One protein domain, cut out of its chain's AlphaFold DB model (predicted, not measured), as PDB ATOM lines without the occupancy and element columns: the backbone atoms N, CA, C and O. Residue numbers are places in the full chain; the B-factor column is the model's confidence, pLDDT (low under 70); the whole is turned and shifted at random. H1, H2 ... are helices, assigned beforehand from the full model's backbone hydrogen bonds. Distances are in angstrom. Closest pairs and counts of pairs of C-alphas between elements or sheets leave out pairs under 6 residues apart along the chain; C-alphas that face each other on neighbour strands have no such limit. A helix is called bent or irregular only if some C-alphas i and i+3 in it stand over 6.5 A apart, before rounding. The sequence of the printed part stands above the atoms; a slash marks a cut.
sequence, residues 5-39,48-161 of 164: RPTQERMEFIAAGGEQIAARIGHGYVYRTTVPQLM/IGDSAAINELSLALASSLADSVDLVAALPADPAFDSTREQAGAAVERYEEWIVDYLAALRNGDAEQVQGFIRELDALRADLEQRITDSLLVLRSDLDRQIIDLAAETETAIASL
ATOM      1  N   ARG A   5     192.037 252.808 229.607       76.88
ATOM      2  CA  ARG A   5     192.674 253.452 228.448       76.88
ATOM      3  C   ARG A   5     192.486 252.658 227.142       76.88
ATOM      4  O   ARG A   5     192.063 253.271 226.170       76.88
ATOM      5  N   PRO A   6     192.672 251.323 227.111       79.25
ATOM      6  CA  PRO A   6     192.443 250.548 225.888       79.25
ATOM      7  C   PRO A   6     190.980 250.572 225.418       79.25
ATOM      8  O   PRO A   6     190.698 250.540 224.223       79.25
ATOM      9  N   THR A   7     190.031 250.638 226.357       77.81
ATOM     10  CA  THR A   7     188.600 250.763 226.049       77.81
ATOM     11  C   THR A   7     188.271 252.154 225.512       77.81
ATOM     12  O   THR A   7     187.511 252.265 224.558       77.81
ATOM     13  N   GLN A   8     188.856 253.208 226.086       80.31
ATOM     14  CA  GLN A   8     188.701 254.584 225.604       80.31
ATOM     15  C   GLN A   8     189.234 254.738 224.176       80.31
ATOM     16  O   GLN A   8     188.497 255.204 223.315       80.31
ATOM     17  N   GLU A   9     190.444 254.248 223.903       84.62
ATOM     18  CA  GLU A   9     191.057 254.275 222.565       84.62
ATOM     19  C   GLU A   9     190.195 253.536 221.522       84.62
ATOM     20  O   GLU A   9     190.012 254.013 220.402       84.62
ATOM     21  N   ARG A  10     189.593 252.394 221.889       84.25
ATOM     22  CA  ARG A  10     188.653 251.673 221.011       84.25
ATOM     23  C   ARG A  10     187.362 252.444 220.753       84.25
ATOM     24  O   ARG A  10     186.878 252.450 219.627       84.25
ATOM     25  N   MET A  11     186.794 253.082 221.774       84.50
ATOM     26  CA  MET A  11     185.572 253.876 221.618       84.50
ATOM     27  C   MET A  11     185.812 255.131 220.768       84.50
ATOM     28  O   MET A  11     184.947 255.495 219.979       84.50
ATOM     29  N   GLU A  12     186.987 255.758 220.882       88.25
ATOM     30  CA  GLU A  12     187.406 256.863 220.009       88.25
ATOM     31  C   GLU A  12     187.513 256.418 218.545       88.25
ATOM     32  O   GLU A  12     187.025 257.113 217.656       88.25
ATOM     33  N   PHE A  13     188.074 255.230 218.292       87.56
ATOM     34  CA  PHE A  13     188.130 254.656 216.946       87.56
ATOM     35  C   PHE A  13     186.733 254.412 216.358       87.56
ATOM     36  O   PHE A  13     186.463 254.802 215.223       87.56
ATOM     37  N   ILE A  14     185.820 253.836 217.148       90.81
ATOM     38  CA  ILE A  14     184.434 253.593 216.724       90.81
ATOM     39  C   ILE A  14     183.717 254.915 216.409       90.81
ATOM     40  O   ILE A  14     183.030 255.027 215.393       90.81
ATOM     41  N   ALA A  15     183.894 255.933 217.257       92.25
ATOM     42  CA  ALA A  15     183.316 257.255 217.030       92.25
ATOM     43  C   ALA A  15     183.829 257.875 215.720       92.25
ATOM     44  O   ALA A  15     183.025 258.320 214.901       92.25
ATOM     45  N   ALA A  16     185.142 257.817 215.478       93.56
ATOM     46  CA  ALA A  16     185.749 258.294 214.237       93.56
ATOM     47  C   ALA A  16     185.218 257.541 213.001       93.56
ATOM     48  O   ALA A  16     184.944 258.159 211.971       93.56
ATOM     49  N   GLY A  17     185.008 256.224 213.106       92.69
ATOM     50  CA  GLY A  17     184.395 255.424 212.043       92.69
ATOM     51  C   GLY A  17     182.968 255.876 211.714       92.69
ATOM     52  O   GLY A  17     182.617 256.044 210.545       92.69
ATOM     53  N   GLY A  18     182.156 256.151 212.738       93.25
ATOM     54  CA  GLY A  18     180.804 256.687 212.564       93.25
ATOM     55  C   GLY A  18     180.785 258.069 211.899       93.25
ATOM     56  O   GLY A  18     179.989 258.308 210.987       93.25
ATOM     57  N   GLU A  19     181.687 258.965 212.307       96.12
ATOM     58  CA  GLU A  19     181.844 260.292 211.699       96.12
ATOM     59  C   GLU A  19     182.262 260.205 210.226       96.12
ATOM     60  O   GLU A  19     181.713 260.919 209.385       96.12
ATOM     61  N   GLN A  20     183.178 259.292 209.890       95.44
ATOM     62  CA  GLN A  20     183.604 259.070 208.511       95.44
ATOM     63  C   GLN A  20     182.439 258.599 207.631       95.44
ATOM     64  O   GLN A  20     182.227 259.152 206.552       95.44
ATOM     65  N   ILE A  21     181.652 257.623 208.091       96.62
ATOM     66  CA  ILE A  21     180.459 257.140 207.376       96.62
ATOM     67  C   ILE A  21     179.482 258.299 207.134       96.62
ATOM     68  O   ILE A  21     179.022 258.498 206.006       96.62
ATOM     69  N   ALA A  22     179.203 259.104 208.163       96.69
ATOM     70  CA  ALA A  22     178.308 260.253 208.053       96.69
ATOM     71  C   ALA A  22     178.818 261.297 207.043       96.69
ATOM     72  O   ALA A  22     178.045 261.774 206.208       96.69
ATOM     73  N   ALA A  23     180.117 261.614 207.067       97.19
ATOM     74  CA  ALA A  23     180.735 262.546 206.126       97.19
ATOM     75  C   ALA A  23     180.603 262.062 204.675       97.19
ATOM     76  O   ALA A  23     180.175 262.817 203.802       97.19
ATOM     77  N   ARG A  24     180.883 260.779 204.423       97.56
ATOM     78  CA  ARG A  24     180.783 260.173 203.087       97.56
ATOM     79  C   ARG A  24     179.348 260.140 202.551       97.56
ATOM     80  O   ARG A  24     179.128 260.394 201.367       97.56
ATOM     81  N   ILE A  25     178.351 259.906 203.408       97.50
ATOM     82  CA  ILE A  25     176.931 260.063 203.038       97.50
ATOM     83  C   ILE A  25     176.645 261.515 202.629       97.50
ATOM     84  O   ILE A  25     175.995 261.756 201.608       97.50
ATOM     85  N   GLY A  26     177.164 262.481 203.394       97.81
ATOM     86  CA  GLY A  26     177.083 263.904 203.066       97.81
ATOM     87  C   GLY A  26     177.695 264.224 201.702       97.81
ATOM     88  O   GLY A  26     177.068 264.908 200.895       97.81
ATOM     89  N   HIS A  27     178.867 263.664 201.392       97.69
ATOM     90  CA  HIS A  27     179.486 263.800 200.074       97.69
ATOM     91  C   HIS A  27     178.581 263.248 198.970       97.69
ATOM     92  O   HIS A  27     178.321 263.947 197.993       97.69
ATOM     93  N   GLY A  28     178.022 262.047 199.147       97.81
ATOM     94  CA  GLY A  28     177.080 261.468 198.189       97.81
ATOM     95  C   GLY A  28     175.867 262.365 197.911       97.81
ATOM     96  O   GLY A  28     175.445 262.495 196.761       97.81
ATOM     97  N   TYR A  29     175.340 263.044 198.935       97.69
ATOM     98  CA  TYR A  29     174.271 264.030 198.765       97.69
ATOM     99  C   TYR A  29     174.718 265.253 197.948       97.69
ATOM    100  O   TYR A  29     173.992 265.679 197.043       97.69
ATOM    101  N   VAL A  30     175.911 265.791 198.224       98.19
ATOM    102  CA  VAL A  30     176.476 266.912 197.457       98.19
ATOM    103  C   VAL A  30     176.621 266.521 195.988       98.19
ATOM    104  O   VAL A  30     176.077 267.196 195.125       98.19
ATOM    105  N   TYR A  31     177.227 265.372 195.683       98.00
ATOM    106  CA  TYR A  31     177.363 264.900 194.300       98.00
ATOM    107  C   TYR A  31     176.020 264.732 193.588       98.00
ATOM    108  O   TYR A  31     175.853 265.194 192.459       98.00
ATOM    109  N   ARG A  32     175.043 264.109 194.256       97.12
ATOM    110  CA  ARG A  32     173.707 263.872 193.693       97.12
ATOM    111  C   ARG A  32     172.965 265.163 193.354       97.12
ATOM    112  O   ARG A  32     172.132 265.152 192.454       97.12
ATOM    113  N   THR A  33     173.210 266.242 194.092       96.75
ATOM    114  CA  THR A  33     172.492 267.510 193.909       96.75
ATOM    115  C   THR A  33     173.256 268.509 193.049       96.75
ATOM    116  O   THR A  33     172.618 269.249 192.306       96.75
ATOM    117  N   THR A  34     174.589 268.503 193.097       96.88
ATOM    118  CA  THR A  34     175.454 269.436 192.367       96.88
ATOM    119  C   THR A  34     175.676 269.029 190.917       96.88
ATOM    120  O   THR A  34     175.499 269.853 190.025       96.88
ATOM    121  N   VAL A  35     176.052 267.776 190.644       96.69
ATOM    122  CA  VAL A  35     176.474 267.391 189.286       96.69
ATOM    123  C   VAL A  35     175.347 267.539 188.241       96.69
ATOM    124  O   VAL A  35     175.642 268.019 187.150       96.69
ATOM    125  N   PRO A  36     174.056 267.272 188.541       95.44
ATOM    126  CA  PRO A  36     172.967 267.550 187.595       95.44
ATOM    127  C   PRO A  36     172.753 269.036 187.262       95.44
ATOM    128  O   PRO A  36     172.029 269.347 186.320       95.44
ATOM    129  N   GLN A  37     173.331 269.958 188.038       96.06
ATOM    130  CA  GLN A  37     173.260 271.401 187.781       96.06
ATOM    131  C   GLN A  37     174.389 271.886 186.864       96.06
ATOM    132  O   GLN A  37     174.351 273.025 186.398       96.06
ATOM    133  N   LEU A  38     175.393 271.045 186.598       97.50
ATOM    134  CA  LEU A  38     176.506 271.417 185.736       97.50
ATOM    135  C   LEU A  38     176.038 271.664 184.310       97.50
ATOM    136  O   LEU A  38     175.173 270.968 183.770       97.50
ATOM    137  N   MET A  39     176.664 272.666 183.698       97.56
ATOM    138  CA  MET A  39     176.377 273.116 182.347       97.56
ATOM    139  C   MET A  39     174.892 273.449 182.169       97.56
ATOM    140  O   MET A  39     174.366 273.240 181.084       97.56
ATOM    141  N   ILE A  48     169.038 282.016 165.359       80.00
ATOM    142  CA  ILE A  48     168.802 283.371 165.867       80.00
ATOM    143  C   ILE A  48     168.841 284.349 164.691       80.00
ATOM    144  O   ILE A  48     169.766 284.319 163.887       80.00
ATOM    145  N   GLY A  49     167.829 285.214 164.594       68.56
ATOM    146  CA  GLY A  49     167.715 286.214 163.527       68.56
ATOM    147  C   GLY A  49     168.262 287.604 163.870       68.56
ATOM    148  O   GLY A  49     168.334 288.447 162.982       68.56
ATOM    149  N   ASP A  50     168.629 287.862 165.130       83.19
ATOM    150  CA  ASP A  50     169.113 289.168 165.594       83.19
ATOM    151  C   ASP A  50     170.379 289.031 166.454       83.19
ATOM    152  O   ASP A  50     170.459 288.207 167.366       83.19
ATOM    153  N   SER A  51     171.368 289.883 166.185       82.50
ATOM    154  CA  SER A  51     172.645 289.927 166.904       82.50
ATOM    155  C   SER A  51     172.484 290.290 168.383       82.50
ATOM    156  O   SER A  51     173.282 289.834 169.201       82.50
ATOM    157  N   ALA A  52     171.454 291.064 168.751       88.38
ATOM    158  CA  ALA A  52     171.175 291.377 170.155       88.38
ATOM    159  C   ALA A  52     170.886 290.105 170.975       88.38
ATOM    160  O   ALA A  52     171.470 289.910 172.040       88.38
ATOM    161  N   ALA A  53     170.089 289.184 170.423       90.12
ATOM    162  CA  ALA A  53     169.761 287.915 171.071       90.12
ATOM    163  C   ALA A  53     170.975 286.972 171.190       90.12
ATOM    164  O   ALA A  53     171.086 286.227 172.162       90.12
ATOM    165  N   ILE A  54     171.926 287.029 170.245       91.06
ATOM    166  CA  ILE A  54     173.190 286.273 170.341       91.06
ATOM    167  C   ILE A  54     174.031 286.768 171.525       91.06
ATOM    168  O   ILE A  54     174.631 285.959 172.231       91.06
ATOM    169  N   ASN A  55     174.079 288.082 171.761       92.19
ATOM    170  CA  ASN A  55     174.847 288.653 172.869       92.19
ATOM    171  C   ASN A  55     174.241 288.297 174.233       92.19
ATOM    172  O   ASN A  55     174.977 287.925 175.145       92.19
ATOM    173  N   GLU A  56     172.914 288.364 174.366       93.94
ATOM    174  CA  GLU A  56     172.214 287.942 175.588       93.94
ATOM    175  C   GLU A  56     172.448 286.457 175.885       93.94
ATOM    176  O   GLU A  56     172.798 286.095 177.010       93.94
ATOM    177  N   LEU A  57     172.343 285.599 174.863       95.81
ATOM    178  CA  LEU A  57     172.629 284.173 174.998       95.81
ATOM    179  C   LEU A  57     174.091 283.919 175.382       95.81
ATOM    180  O   LEU A  57     174.356 283.108 176.265       95.81
ATOM    181  N   SER A  58     175.036 284.634 174.767       95.69
ATOM    182  CA  SER A  58     176.459 284.529 175.102       95.69
ATOM    183  C   SER A  58     176.731 284.863 176.567       95.69
ATOM    184  O   SER A  58     177.529 284.176 177.200       95.69
ATOM    185  N   LEU A  59     176.077 285.892 177.114       96.94
ATOM    186  CA  LEU A  59     176.222 286.258 178.522       96.94
ATOM    187  C   LEU A  59     175.630 285.187 179.446       96.94
ATOM    188  O   LEU A  59     176.255 284.817 180.436       96.94
ATOM    189  N   ALA A  60     174.451 284.662 179.109       97.44
ATOM    190  CA  ALA A  60     173.812 283.604 179.885       97.44
ATOM    191  C   ALA A  60     174.647 282.310 179.901       97.44
ATOM    192  O   ALA A  60     174.793 281.684 180.949       97.44
ATOM    193  N   LEU A  61     175.238 281.933 178.764       98.00
ATOM    194  CA  LEU A  61     176.138 280.781 178.666       98.00
ATOM    195  C   LEU A  61     177.438 280.997 179.451       98.00
ATOM    196  O   LEU A  61     177.882 280.089 180.145       98.00
ATOM    197  N   ALA A  62     178.012 282.203 179.412       97.94
ATOM    198  CA  ALA A  62     179.193 282.531 180.210       97.94
ATOM    199  C   ALA A  62     178.910 282.473 181.722       97.94
ATOM    200  O   ALA A  62     179.733 281.963 182.477       97.94
ATOM    201  N   SER A  63     177.737 282.943 182.164       98.06
ATOM    202  CA  SER A  63     177.301 282.803 183.563       98.06
ATOM    203  C   SER A  63     177.162 281.332 183.954       98.06
ATOM    204  O   SER A  63     177.692 280.918 184.974       98.06
ATOM    205  N   SER A  64     176.512 280.531 183.105       98.25
ATOM    206  CA  SER A  64     176.367 279.083 183.296       98.25
ATOM    207  C   SER A  64     177.718 278.364 183.409       98.25
ATOM    208  O   SER A  64     177.876 277.468 184.243       98.25
ATOM    209  N   LEU A  65     178.710 278.757 182.602       98.50
ATOM    210  CA  LEU A  65     180.070 278.226 182.692       98.50
ATOM    211  C   LEU A  65     180.724 278.589 184.029       98.50
ATOM    212  O   LEU A  65     181.258 277.703 184.688       98.50
ATOM    213  N   ALA A  66     180.651 279.857 184.441       98.38
ATOM    214  CA  ALA A  66     181.208 280.306 185.716       98.38
ATOM    215  C   ALA A  66     180.598 279.539 186.900       98.38
ATOM    216  O   ALA A  66     181.336 278.984 187.713       98.38
ATOM    217  N   ASP A  67     179.269 279.404 186.925       98.38
ATOM    218  CA  ASP A  67     178.566 278.615 187.940       98.38
ATOM    219  C   ASP A  67     179.037 277.150 187.924       98.38
ATOM    220  O   ASP A  67     179.273 276.549 188.969       98.38
ATOM    221  N   SER A  68     179.229 276.563 186.739       98.38
ATOM    222  CA  SER A  68     179.688 275.173 186.603       98.38
ATOM    223  C   SER A  68     181.116 274.971 187.114       98.38
ATOM    224  O   SER A  68     181.392 273.960 187.760       98.38
ATOM    225  N   VAL A  69     182.014 275.927 186.862       98.38
ATOM    226  CA  VAL A  69     183.390 275.913 187.381       98.38
ATOM    227  C   VAL A  69     183.384 275.960 188.908       98.38
ATOM    228  O   VAL A  69     184.043 275.138 189.548       98.38
ATOM    229  N   ASP A  70     182.593 276.860 189.496       98.31
ATOM    230  CA  ASP A  70     182.469 276.985 190.950       98.31
ATOM    231  C   ASP A  70     181.884 275.713 191.581       98.31
ATOM    232  O   ASP A  70     182.383 275.222 192.599       98.31
ATOM    233  N   LEU A  71     180.863 275.126 190.950       98.31
ATOM    234  CA  LEU A  71     180.253 273.877 191.402       98.31
ATOM    235  C   LEU A  71     181.240 272.705 191.361       98.31
ATOM    236  O   LEU A  71     181.286 271.937 192.322       98.31
ATOM    237  N   VAL A  72     182.044 272.570 190.299       98.00
ATOM    238  CA  VAL A  72     183.087 271.531 190.212       98.00
ATOM    239  C   VAL A  72     184.154 271.737 191.285       98.00
ATOM    240  O   VAL A  72     184.531 270.776 191.958       98.00
ATOM    241  N   ALA A  73     184.606 272.976 191.495       97.44
ATOM    242  CA  ALA A  73     185.601 273.301 192.514       97.44
ATOM    243  C   ALA A  73     185.107 273.009 193.945       97.44
ATOM    244  O   ALA A  73     185.905 272.680 194.822       97.44
ATOM    245  N   ALA A  74     183.796 273.096 194.175       97.00
ATOM    246  CA  ALA A  74     183.164 272.810 195.459       97.00
ATOM    247  C   ALA A  74     182.900 271.311 195.719       97.00
ATOM    248  O   ALA A  74     182.471 270.957 196.822       97.00
ATOM    249  N   LEU A  75     183.132 270.418 194.746       97.69
ATOM    250  CA  LEU A  75     182.876 268.986 194.926       97.69
ATOM    251  C   LEU A  75     183.817 268.377 195.984       97.69
ATOM    252  O   LEU A  75     185.041 268.487 195.862       97.69
ATOM    253  N   PRO A  76     183.289 267.666 196.999       97.50
ATOM    254  CA  PRO A  76     184.088 267.151 198.106       97.50
ATOM    255  C   PRO A  76     184.948 265.956 197.694       97.50
ATOM    256  O   PRO A  76     184.530 265.127 196.885       97.50
ATOM    257  N   ALA A  77     186.154 265.845 198.254       95.69
ATOM    258  CA  ALA A  77     187.048 264.716 198.012       95.69
ATOM    259  C   ALA A  77     186.483 263.413 198.613       95.69
ATOM    260  O   ALA A  77     186.292 263.321 199.824       95.69
ATOM    261  N   ASP A  78     186.230 262.405 197.776       96.25
ATOM    262  CA  ASP A  78     185.844 261.053 198.193       96.25
ATOM    263  C   ASP A  78     186.240 260.054 197.094       96.25
ATOM    264  O   ASP A  78     185.850 260.265 195.939       96.25
ATOM    265  N   PRO A  79     186.957 258.963 197.433       94.31
ATOM    266  CA  PRO A  79     187.416 257.976 196.458       94.31
ATOM    267  C   PRO A  79     186.312 257.374 195.584       94.31
ATOM    268  O   PRO A  79     186.554 257.048 194.424       94.31
ATOM    269  N   ALA A  80     185.084 257.251 196.104       96.00
ATOM    270  CA  ALA A  80     183.962 256.713 195.334       96.00
ATOM    271  C   ALA A  80     183.564 257.617 194.152       96.00
ATOM    272  O   ALA A  80     182.894 257.156 193.232       96.00
ATOM    273  N   PHE A  81     183.981 258.888 194.162       97.75
ATOM    274  CA  PHE A  81     183.606 259.891 193.168       97.75
ATOM    275  C   PHE A  81     184.787 260.475 192.391       97.75
ATOM    276  O   PHE A  81     184.578 261.417 191.628       97.75
ATOM    277  N   ASP A  82     186.007 259.956 192.536       96.06
ATOM    278  CA  ASP A  82     187.180 260.526 191.856       96.06
ATOM    279  C   ASP A  82     187.010 260.554 190.332       96.06
ATOM    280  O   ASP A  82     187.187 261.602 189.715       96.06
ATOM    281  N   SER A  83     186.525 259.454 189.747       95.56
ATOM    282  CA  SER A  83     186.192 259.380 188.315       95.56
ATOM    283  C   SER A  83     185.100 260.380 187.912       95.56
ATOM    284  O   SER A  83     185.195 261.037 186.877       95.56
ATOM    285  N   THR A  84     184.073 260.558 188.750       97.25
ATOM    286  CA  THR A  84     183.007 261.541 188.494       97.25
ATOM    287  C   THR A  84     183.534 262.972 188.566       97.25
ATOM    288  O   THR A  84     183.148 263.799 187.747       97.25
ATOM    289  N   ARG A  85     184.427 263.280 189.513       97.31
ATOM    290  CA  ARG A  85     185.046 264.606 189.658       97.31
ATOM    291  C   ARG A  85     185.934 264.941 188.463       97.31
ATOM    292  O   ARG A  85     185.834 266.042 187.935       97.31
ATOM    293  N   GLU A  86     186.769 263.994 188.039       97.06
ATOM    294  CA  GLU A  86     187.632 264.139 186.862       97.06
ATOM    295  C   GLU A  86     186.795 264.379 185.603       97.06
ATOM    296  O   GLU A  86     187.017 265.354 184.886       97.06
ATOM    297  N   GLN A  87     185.763 263.557 185.386       97.69
ATOM    298  CA  GLN A  87     184.881 263.717 184.235       97.69
ATOM    299  C   GLN A  87     184.081 265.023 184.287       97.69
ATOM    300  O   GLN A  87     183.878 265.647 183.249       97.69
ATOM    301  N   ALA A  88     183.623 265.454 185.465       98.06
ATOM    302  CA  ALA A  88     182.931 266.729 185.624       98.06
ATOM    303  C   ALA A  88     183.841 267.908 185.251       98.06
ATOM    304  O   ALA A  88     183.398 268.803 184.535       98.06
ATOM    305  N   GLY A  89     185.113 267.876 185.663       98.00
ATOM    306  CA  GLY A  89     186.113 268.860 185.240       98.00
ATOM    307  C   GLY A  89     186.297 268.872 183.722       98.00
ATOM    308  O   GLY A  89     186.097 269.906 183.093       98.00
ATOM    309  N   ALA A  90     186.558 267.708 183.125       98.19
ATOM    310  CA  ALA A  90     186.744 267.585 181.679       98.19
ATOM    311  C   ALA A  90     185.500 268.015 180.872       98.19
ATOM    312  O   ALA A  90     185.617 268.618 179.808       98.19
ATOM    313  N   ALA A  91     184.295 267.728 181.370       98.25
ATOM    314  CA  ALA A  91     183.051 268.152 180.733       98.25
ATOM    315  C   ALA A  91     182.867 269.676 180.789       98.25
ATOM    316  O   ALA A  91     182.420 270.260 179.806       98.25
ATOM    317  N   VAL A  92     183.233 270.324 181.902       98.25
ATOM    318  CA  VAL A  92     183.185 271.790 182.029       98.25
ATOM    319  C   VAL A  92     184.235 272.463 181.140       98.25
ATOM    320  O   VAL A  92     183.914 273.452 180.485       98.25
ATOM    321  N   GLU A  93     185.439 271.901 181.034       98.06
ATOM    322  CA  GLU A  93     186.456 272.362 180.075       98.06
ATOM    323  C   GLU A  93     185.949 272.244 178.630       98.06
ATOM    324  O   GLU A  93     186.008 273.202 177.859       98.06
ATOM    325  N   ARG A  94     185.347 271.102 178.268       98.12
ATOM    326  CA  ARG A  94     184.730 270.939 176.945       98.12
ATOM    327  C   ARG A  94     183.563 271.907 176.732       98.12
ATOM    328  O   ARG A  94     183.369 272.377 175.613       98.12
ATOM    329  N   TYR A  95     182.788 272.211 177.771       98.44
ATOM    330  CA  TYR A  95     181.669 273.146 177.693       98.44
ATOM    331  C   TYR A  95     182.124 274.576 177.374       98.44
ATOM    332  O   TYR A  95     181.455 275.263 176.605       98.44
ATOM    333  N   GLU A  96     183.275 275.011 177.889       98.00
ATOM    334  CA  GLU A  96     183.868 276.305 177.531       98.00
ATOM    335  C   GLU A  96     184.114 276.413 176.019       98.00
ATOM    336  O   GLU A  96     183.651 277.359 175.373       98.00
ATOM    337  N   GLU A  97     184.776 275.413 175.437       97.94
ATOM    338  CA  GLU A  97     185.016 275.345 173.992       97.94
ATOM    339  C   GLU A  97     183.698 275.253 173.209       97.94
ATOM    340  O   GLU A  97     183.487 275.960 172.220       97.94
ATOM    341  N   TRP A  98     182.772 274.426 173.698       98.50
ATOM    342  CA  TRP A  98     181.460 274.217 173.099       98.50
ATOM    343  C   TRP A  98     180.667 275.522 172.971       98.50
ATOM    344  O   TRP A  98     180.040 275.745 171.936       98.50
ATOM    345  N   ILE A  99     180.713 276.415 173.971       98.25
ATOM    346  CA  ILE A  99     180.010 277.710 173.925       98.25
ATOM    347  C   ILE A  99     180.487 278.534 172.726       98.25
ATOM    348  O   ILE A  99     179.672 279.120 172.007       98.25
ATOM    349  N   VAL A 100     181.801 278.584 172.502       97.69
ATOM    350  CA  VAL A 100     182.400 279.355 171.405       97.69
ATOM    351  C   VAL A 100     181.954 278.794 170.059       97.69
ATOM    352  O   VAL A 100     181.473 279.550 169.207       97.69
ATOM    353  N   ASP A 101     182.055 277.476 169.893       97.69
ATOM    354  CA  ASP A 101     181.713 276.790 168.650       97.69
ATOM    355  C   ASP A 101     180.216 276.901 168.327       97.69
ATOM    356  O   ASP A 101     179.827 277.225 167.200       97.69
ATOM    357  N   TYR A 102     179.363 276.712 169.335       97.50
ATOM    358  CA  TYR A 102     177.915 276.828 169.217       97.50
ATOM    359  C   TYR A 102     177.481 278.243 168.814       97.50
ATOM    360  O   TYR A 102     176.683 278.420 167.888       97.50
ATOM    361  N   LEU A 103     178.034 279.277 169.459       95.94
ATOM    362  CA  LEU A 103     177.730 280.668 169.115       95.94
ATOM    363  C   LEU A 103     178.247 281.042 167.720       95.94
ATOM    364  O   LEU A 103     177.612 281.839 167.027       95.94
ATOM    365  N   ALA A 104     179.380 280.484 167.287       95.31
ATOM    366  CA  ALA A 104     179.879 280.664 165.928       95.31
ATOM    367  C   ALA A 104     178.945 280.015 164.892       95.31
ATOM    368  O   ALA A 104     178.564 280.676 163.923       95.31
ATOM    369  N   ALA A 105     178.508 278.774 165.126       95.38
ATOM    370  CA  ALA A 105     177.553 278.080 164.262       95.38
ATOM    371  C   ALA A 105     176.215 278.835 164.163       95.38
ATOM    372  O   ALA A 105     175.691 279.029 163.064       95.38
ATOM    373  N   LEU A 106     175.714 279.362 165.288       94.69
ATOM    374  CA  LEU A 106     174.518 280.210 165.316       94.69
ATOM    375  C   LEU A 106     174.667 281.471 164.461       94.69
ATOM    376  O   LEU A 106     173.765 281.791 163.690       94.69
ATOM    377  N   ARG A 107     175.798 282.182 164.572       93.38
ATOM    378  CA  ARG A 107     176.073 283.390 163.769       93.38
ATOM    379  C   ARG A 107     176.149 283.089 162.275       93.38
ATOM    380  O   ARG A 107     175.742 283.922 161.469       93.38
ATOM    381  N   ASN A 108     176.651 281.911 161.916       92.81
ATOM    382  CA  ASN A 108     176.756 281.465 160.528       92.81
ATOM    383  C   ASN A 108     175.429 280.931 159.966       92.81
ATOM    384  O   ASN A 108     175.329 280.705 158.762       92.81
ATOM    385  N   GLY A 109     174.412 280.736 160.814       91.56
ATOM    386  CA  GLY A 109     173.130 280.161 160.414       91.56
ATOM    387  C   GLY A 109     173.209 278.672 160.060       91.56
ATOM    388  O   GLY A 109     172.335 278.175 159.349       91.56
ATOM    389  N   ASP A 110     174.236 277.959 160.534       94.12
ATOM    390  CA  ASP A 110     174.410 276.528 160.276       94.12
ATOM    391  C   ASP A 110     173.552 275.700 161.242       94.12
ATOM    392  O   ASP A 110     173.980 275.287 162.322       94.12
ATOM    393  N   ALA A 111     172.297 275.477 160.854       93.19
ATOM    394  CA  ALA A 111     171.339 274.752 161.679       93.19
ATOM    395  C   ALA A 111     171.750 273.292 161.946       93.19
ATOM    396  O   ALA A 111     171.403 272.749 162.996       93.19
ATOM    397  N   GLU A 112     172.469 272.641 161.026       95.00
ATOM    398  CA  GLU A 112     172.910 271.256 161.215       95.00
ATOM    399  C   GLU A 112     173.988 271.187 162.296       95.00
ATOM    400  O   GLU A 112     173.876 270.388 163.232       95.00
ATOM    401  N   GLN A 113     174.974 272.080 162.219       96.25
ATOM    402  CA  GLN A 113     176.047 272.155 163.199       96.25
ATOM    403  C   GLN A 113     175.527 272.565 164.586       96.25
ATOM    404  O   GLN A 113     175.884 271.941 165.586       96.25
ATOM    405  N   VAL A 114     174.606 273.533 164.654       96.62
ATOM    406  CA  VAL A 114     173.925 273.935 165.901       96.62
ATOM    407  C   VAL A 114     173.216 272.747 166.559       96.62
ATOM    408  O   VAL A 114     173.351 272.526 167.761       96.62
ATOM    409  N   GLN A 115     172.489 271.941 165.782       96.69
ATOM    410  CA  GLN A 115     171.836 270.735 166.298       96.69
ATOM    411  C   GLN A 115     172.842 269.666 166.738       96.69
ATOM    412  O   GLN A 115     172.587 268.953 167.708       96.69
ATOM    413  N   GLY A 116     173.977 269.549 166.045       97.75
ATOM    414  CA  GLY A 116     175.093 268.704 166.468       97.75
ATOM    415  C   GLY A 116     175.585 269.073 167.866       97.75
ATOM    416  O   GLY A 116     175.644 268.209 168.737       97.75
ATOM    417  N   PHE A 117     175.824 270.362 168.102       98.25
ATOM    418  CA  PHE A 117     176.265 270.868 169.399       98.25
ATOM    419  C   PHE A 117     175.229 270.669 170.506       98.25
ATOM    420  O   PHE A 117     175.595 270.243 171.597       98.25
ATOM    421  N   ILE A 118     173.938 270.900 170.250       97.31
ATOM    422  CA  ILE A 118     172.897 270.643 171.262       97.31
ATOM    423  C   ILE A 118     172.910 269.167 171.693       97.31
ATOM    424  O   ILE A 118     172.925 268.875 172.887       97.31
ATOM    425  N   ARG A 119     172.991 268.232 170.734       97.69
ATOM    426  CA  ARG A 119     173.070 266.792 171.042       97.69
ATOM    427  C   ARG A 119     174.343 266.419 171.789       97.69
ATOM    428  O   ARG A 119     174.295 265.551 172.654       97.69
ATOM    429  N   GLU A 120     175.468 267.034 171.441       97.94
ATOM    430  CA  GLU A 120     176.731 266.822 172.146       97.94
ATOM    431  C   GLU A 120     176.609 267.224 173.619       97.94
ATOM    432  O   GLU A 120     176.967 266.442 174.497       97.94
ATOM    433  N   LEU A 121     176.045 268.402 173.897       97.94
ATOM    434  CA  LEU A 121     175.859 268.873 175.266       97.94
ATOM    435  C   LEU A 121     174.924 267.956 176.064       97.94
ATOM    436  O   LEU A 121     175.211 267.626 177.216       97.94
ATOM    437  N   ASP A 122     173.829 267.508 175.452       97.12
ATOM    438  CA  ASP A 122     172.915 266.555 176.080       97.12
ATOM    439  C   ASP A 122     173.608 265.214 176.371       97.12
ATOM    440  O   ASP A 122     173.395 264.627 177.434       97.12
ATOM    441  N   ALA A 123     174.486 264.750 175.478       97.62
ATOM    442  CA  ALA A 123     175.271 263.538 175.691       97.62
ATOM    443  C   ALA A 123     176.277 263.689 176.843       97.62
ATOM    444  O   ALA A 123     176.396 262.776 177.658       97.62
ATOM    445  N   LEU A 124     176.954 264.839 176.956       97.19
ATOM    446  CA  LEU A 124     177.855 265.133 178.078       97.19
ATOM    447  C   LEU A 124     177.108 265.107 179.418       97.19
ATOM    448  O   LEU A 124     177.573 264.494 180.379       97.19
ATOM    449  N   ARG A 125     175.926 265.730 179.481       97.56
ATOM    450  CA  ARG A 125     175.081 265.719 180.686       97.56
ATOM    451  C   ARG A 125     174.607 264.309 181.042       97.56
ATOM    452  O   ARG A 125     174.665 263.932 182.210       97.56
ATOM    453  N   ALA A 126     174.181 263.526 180.053       96.94
ATOM    454  CA  ALA A 126     173.733 262.151 180.266       96.94
ATOM    455  C   ALA A 126     174.867 261.228 180.753       96.94
ATOM    456  O   ALA A 126     174.645 260.402 181.637       96.94
ATOM    457  N   ASP A 127     176.085 261.385 180.222       97.12
ATOM    458  CA  ASP A 127     177.262 260.640 180.690       97.12
ATOM    459  C   ASP A 127     177.569 260.955 182.162       97.12
ATOM    460  O   ASP A 127     177.770 260.044 182.968       97.12
ATOM    461  N   LEU A 128     177.516 262.234 182.552       97.38
ATOM    462  CA  LEU A 128     177.672 262.631 183.953       97.38
ATOM    463  C   LEU A 128     176.563 262.060 184.845       97.38
ATOM    464  O   LEU A 128     176.863 261.541 185.920       97.38
ATOM    465  N   GLU A 129     175.300 262.104 184.414       96.75
ATOM    466  CA  GLU A 129     174.177 261.541 185.173       96.75
ATOM    467  C   GLU A 129     174.364 260.042 185.453       96.75
ATOM    468  O   GLU A 129     174.197 259.575 186.591       96.75
ATOM    469  N   GLN A 130     174.781 259.291 184.432       96.81
ATOM    470  CA  GLN A 130     175.077 257.871 184.569       96.81
ATOM    471  C   GLN A 130     176.237 257.636 185.545       96.81
ATOM    472  O   GLN A 130     176.128 256.809 186.451       96.81
ATOM    473  N   ARG A 131     177.322 258.408 185.438       96.12
ATOM    474  CA  ARG A 131     178.502 258.252 186.305       96.12
ATOM    475  C   ARG A 131     178.236 258.556 187.768       96.12
ATOM    476  O   ARG A 131     178.750 257.843 188.634       96.12
ATOM    477  N   ILE A 132     177.431 259.575 188.072       97.12
ATOM    478  CA  ILE A 132     177.014 259.834 189.457       97.12
ATOM    479  C   ILE A 132     176.229 258.635 189.979       97.12
ATOM    480  O   ILE A 132     176.432 258.223 191.118       97.12
ATOM    481  N   THR A 133     175.336 258.071 189.160       97.31
ATOM    482  CA  THR A 133     174.546 256.895 189.540       97.31
ATOM    483  C   THR A 133     175.457 255.715 189.871       97.31
ATOM    484  O   THR A 133     175.308 255.115 190.936       97.31
ATOM    485  N   ASP A 134     176.455 255.446 189.031       97.25
ATOM    486  CA  ASP A 134     177.434 254.382 189.259       97.25
ATOM    487  C   ASP A 134     178.278 254.643 190.520       97.25
ATOM    488  O   ASP A 134     178.445 253.760 191.362       97.25
ATOM    489  N   SER A 135     178.737 255.882 190.713       98.00
ATOM    490  CA  SER A 135     179.525 256.288 191.888       98.00
ATOM    491  C   SER A 135     178.722 256.185 193.188       98.00
ATOM    492  O   SER A 135     179.240 255.746 194.212       98.00
ATOM    493  N   LEU A 136     177.429 256.524 193.157       97.75
ATOM    494  CA  LEU A 136     176.523 256.361 194.298       97.75
ATOM    495  C   LEU A 136     176.314 254.885 194.657       97.75
ATOM    496  O   LEU A 136     176.171 254.563 195.838       97.75
ATOM    497  N   LEU A 137     176.301 253.984 193.670       97.00
ATOM    498  CA  LEU A 137     176.225 252.543 193.918       97.00
ATOM    499  C   LEU A 137     177.511 252.018 194.567       97.00
ATOM    500  O   LEU A 137     177.425 251.244 195.522       97.00
ATOM    501  N   VAL A 138     178.678 252.473 194.101       96.44
ATOM    502  CA  VAL A 138     179.977 252.157 194.721       96.44
ATOM    503  C   VAL A 138     180.015 252.663 196.162       96.44
ATOM    504  O   VAL A 138     180.246 251.872 197.076       96.44
ATOM    505  N   LEU A 139     179.688 253.942 196.380       97.75
ATOM    506  CA  LEU A 139     179.611 254.543 197.711       97.75
ATOM    507  C   LEU A 139     178.715 253.714 198.632       97.75
ATOM    508  O   LEU A 139     179.111 253.389 199.747       97.75
ATOM    509  N   ARG A 140     177.509 253.360 198.177       97.06
ATOM    510  CA  ARG A 140     176.571 252.563 198.970       97.06
ATOM    511  C   ARG A 140     177.180 251.222 199.378       97.06
ATOM    512  O   ARG A 140     177.114 250.878 200.550       97.06
ATOM    513  N   SER A 141     177.767 250.487 198.433       96.56
ATOM    514  CA  SER A 141     178.385 249.188 198.722       96.56
ATOM    515  C   SER A 141     179.521 249.306 199.742       96.56
ATOM    516  O   SER A 141     179.655 248.452 200.619       96.56
ATOM    517  N   ASP A 142     180.329 250.362 199.645       96.00
ATOM    518  CA  ASP A 142     181.406 250.624 200.600       96.00
ATOM    519  C   ASP A 142     180.864 250.961 201.993       96.00
ATOM    520  O   ASP A 142     181.371 250.451 202.992       96.00
ATOM    521  N   LEU A 143     179.842 251.819 202.067       97.19
ATOM    522  CA  LEU A 143     179.217 252.217 203.327       97.19
ATOM    523  C   LEU A 143     178.535 251.034 204.011       97.19
ATOM    524  O   LEU A 143     178.709 250.863 205.213       97.19
ATOM    525  N   ASP A 144     177.820 250.192 203.261       97.75
ATOM    526  CA  ASP A 144     177.177 248.989 203.798       97.75
ATOM    527  C   ASP A 144     178.219 248.082 204.478       97.75
ATOM    528  O   ASP A 144     178.010 247.618 205.601       97.75
ATOM    529  N   ARG A 145     179.387 247.893 203.847       96.69
ATOM    530  CA  ARG A 145     180.502 247.146 204.441       96.69
ATOM    531  C   ARG A 145     181.053 247.826 205.698       96.69
ATOM    532  O   ARG A 145     181.202 247.164 206.719       96.69
ATOM    533  N   GLN A 146     181.324 249.129 205.638       95.62
ATOM    534  CA  GLN A 146     181.869 249.891 206.771       95.62
ATOM    535  C   GLN A 146     180.937 249.873 207.986       95.62
ATOM    536  O   GLN A 146     181.405 249.740 209.112       95.62
ATOM    537  N   ILE A 147     179.623 249.962 207.769       96.25
ATOM    538  CA  ILE A 147     178.617 249.895 208.836       96.25
ATOM    539  C   ILE A 147     178.632 248.519 209.513       96.25
ATOM    540  O   ILE A 147     178.576 248.447 210.739       96.25
ATOM    541  N   ILE A 148     178.717 247.432 208.735       97.00
ATOM    542  CA  ILE A 148     178.785 246.066 209.275       97.00
ATOM    543  C   ILE A 148     180.067 245.868 210.092       97.00
ATOM    544  O   ILE A 148     180.000 245.366 211.215       97.00
ATOM    545  N   ASP A 149     181.212 246.292 209.552       95.19
ATOM    546  CA  ASP A 149     182.507 246.174 210.227       95.19
ATOM    547  C   ASP A 149     182.498 246.971 211.550       95.19
ATOM    548  O   ASP A 149     182.831 246.432 212.608       95.19
ATOM    549  N   LEU A 150     181.997 248.211 211.527       94.75
ATOM    550  CA  LEU A 150     181.887 249.065 212.713       94.75
ATOM    551  C   LEU A 150     180.931 248.491 213.773       94.75
ATOM    552  O   LEU A 150     181.192 248.593 214.975       94.75
ATOM    553  N   ALA A 151     179.824 247.875 213.352       94.31
ATOM    554  CA  ALA A 151     178.896 247.214 214.264       94.31
ATOM    555  C   ALA A 151     179.565 246.030 214.979       94.31
ATOM    556  O   ALA A 151     179.479 245.929 216.204       94.31
ATOM    557  N   ALA A 152     180.300 245.186 214.248       93.25
ATOM    558  CA  ALA A 152     181.034 244.058 214.824       93.25
ATOM    559  C   ALA A 152     182.135 244.514 215.803       93.25
ATOM    560  O   ALA A 152     182.336 243.915 216.868       93.25
ATOM    561  N   GLU A 153     182.834 245.604 215.480       91.25
ATOM    562  CA  GLU A 153     183.806 246.224 216.383       91.25
ATOM    563  C   GLU A 153     183.143 246.771 217.650       91.25
ATOM    564  O   GLU A 153     183.653 246.565 218.755       91.25
ATOM    565  N   THR A 154     181.976 247.401 217.508       90.44
ATOM    566  CA  THR A 154     181.189 247.920 218.633       90.44
ATOM    567  C   THR A 154     180.736 246.794 219.561       90.44
ATOM    568  O   THR A 154     180.906 246.893 220.777       90.44
ATOM    569  N   GLU A 155     180.226 245.689 219.016       91.31
ATOM    570  CA  GLU A 155     179.855 244.502 219.796       91.31
ATOM    571  C   GLU A 155     181.057 243.921 220.551       91.31
ATOM    572  O   GLU A 155     180.968 243.626 221.746       91.31
ATOM    573  N   THR A 156     182.211 243.827 219.884       88.00
ATOM    574  CA  THR A 156     183.461 243.357 220.497       88.00
ATOM    575  C   THR A 156     183.916 244.281 221.628       88.00
ATOM    576  O   THR A 156     184.357 243.810 222.682       88.00
ATOM    577  N   ALA A 157     183.804 245.598 221.438       86.94
ATOM    578  CA  ALA A 157     184.139 246.584 222.456       86.94
ATOM    579  C   ALA A 157     183.228 246.446 223.685       86.94
ATOM    580  O   ALA A 157     183.740 246.364 224.803       86.94
ATOM    581  N   ILE A 158     181.912 246.322 223.485       87.25
ATOM    582  CA  ILE A 158     180.932 246.118 224.562       87.25
ATOM    583  C   ILE A 158     181.213 244.817 225.324       87.25
ATOM    584  O   ILE A 158     181.250 244.826 226.552       87.25
ATOM    585  N   ALA A 159     181.468 243.709 224.621       86.81
ATOM    586  CA  ALA A 159     181.758 242.417 225.246       86.81
ATOM    587  C   ALA A 159     183.054 242.421 226.079       86.81
ATOM    588  O   ALA A 159     183.204 241.614 226.995       86.81
ATOM    589  N   SER A 160     183.992 243.324 225.771       82.88
ATOM    590  CA  SER A 160     185.250 243.483 226.511       82.88
ATOM    591  C   SER A 160     185.140 244.354 227.768       82.88
ATOM    592  O   SER A 160     186.120 244.484 228.505       82.88
ATOM    593  N   LEU A 161     183.970 244.950 228.031       82.88
ATOM    594  CA  LEU A 161     183.737 245.712 229.252       82.88
ATOM    595  C   LEU A 161     183.664 244.767 230.464       82.88
ATOM    596  O   LEU A 161     183.012 243.722 230.392       82.88
TER     597      LEU A 161
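This is residues 5 to 39 and 48 to 161 of the 164 residues of an uncharacterized protein of Actinobacteria bacterium (UniProt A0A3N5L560). A long, thin up-and-down bundle, each helix running against the one before: H4 runs most of the rod's length, H1 packs along its later part and H3 along its earlier part, with H2 on H3. The 149 printed residues, all helix in class, hold H1 to H4 in order; the whole is extended, with a radius of gyration of the C-alphas of 22.6 A and spans of 79 by 22 by 17 A.

Find C-alpha 111 at (171.339, 274.752, 161.679); from there H4 runs 72.1 A to C-alpha 159 at (181.758, 242.417, 225.246). H1 is residues 5 to 37, 48.5 A; H2, residues 51 to 73; H3, residues 79 to 108, 44.2 A, irregular, with C-alphas 80 and 83 7.8 A apart, and with a kink of 30 degrees near residue 97.

H4 touches H1, closest C-alphas Gly 28 and Leu 136, 6.4 A, at a shallow tilt of 16 degrees, opposite ways. H3 and H4 form a hairpin, closest C-alphas Ala 80 and Leu 139, 5.4 A. H2 and H3 form another, closest C-alphas Val 72 and Gly 89, 6.4 A. H1 touches H2 with residues 34 to 37 alone, closest C-alphas Thr 34 and Leu 71, 6.6 A. H2 and H4 are apart. In H2 and H4 every O i to N i+4 pair is within hydrogen-bond range; in H1, 27 of 29 and in H3, 22 of 26.

The farthest C-alphas, Gly 49 and Leu 161, are 78.8 A apart. Residues 40 to 47 are not printed; C-alphas 39 and 48 are 20.8 A apart across the cut. Of the links printed whole, H2 to H3 and H3 to H4 are tight. Residue 49 has pLDDT under 70.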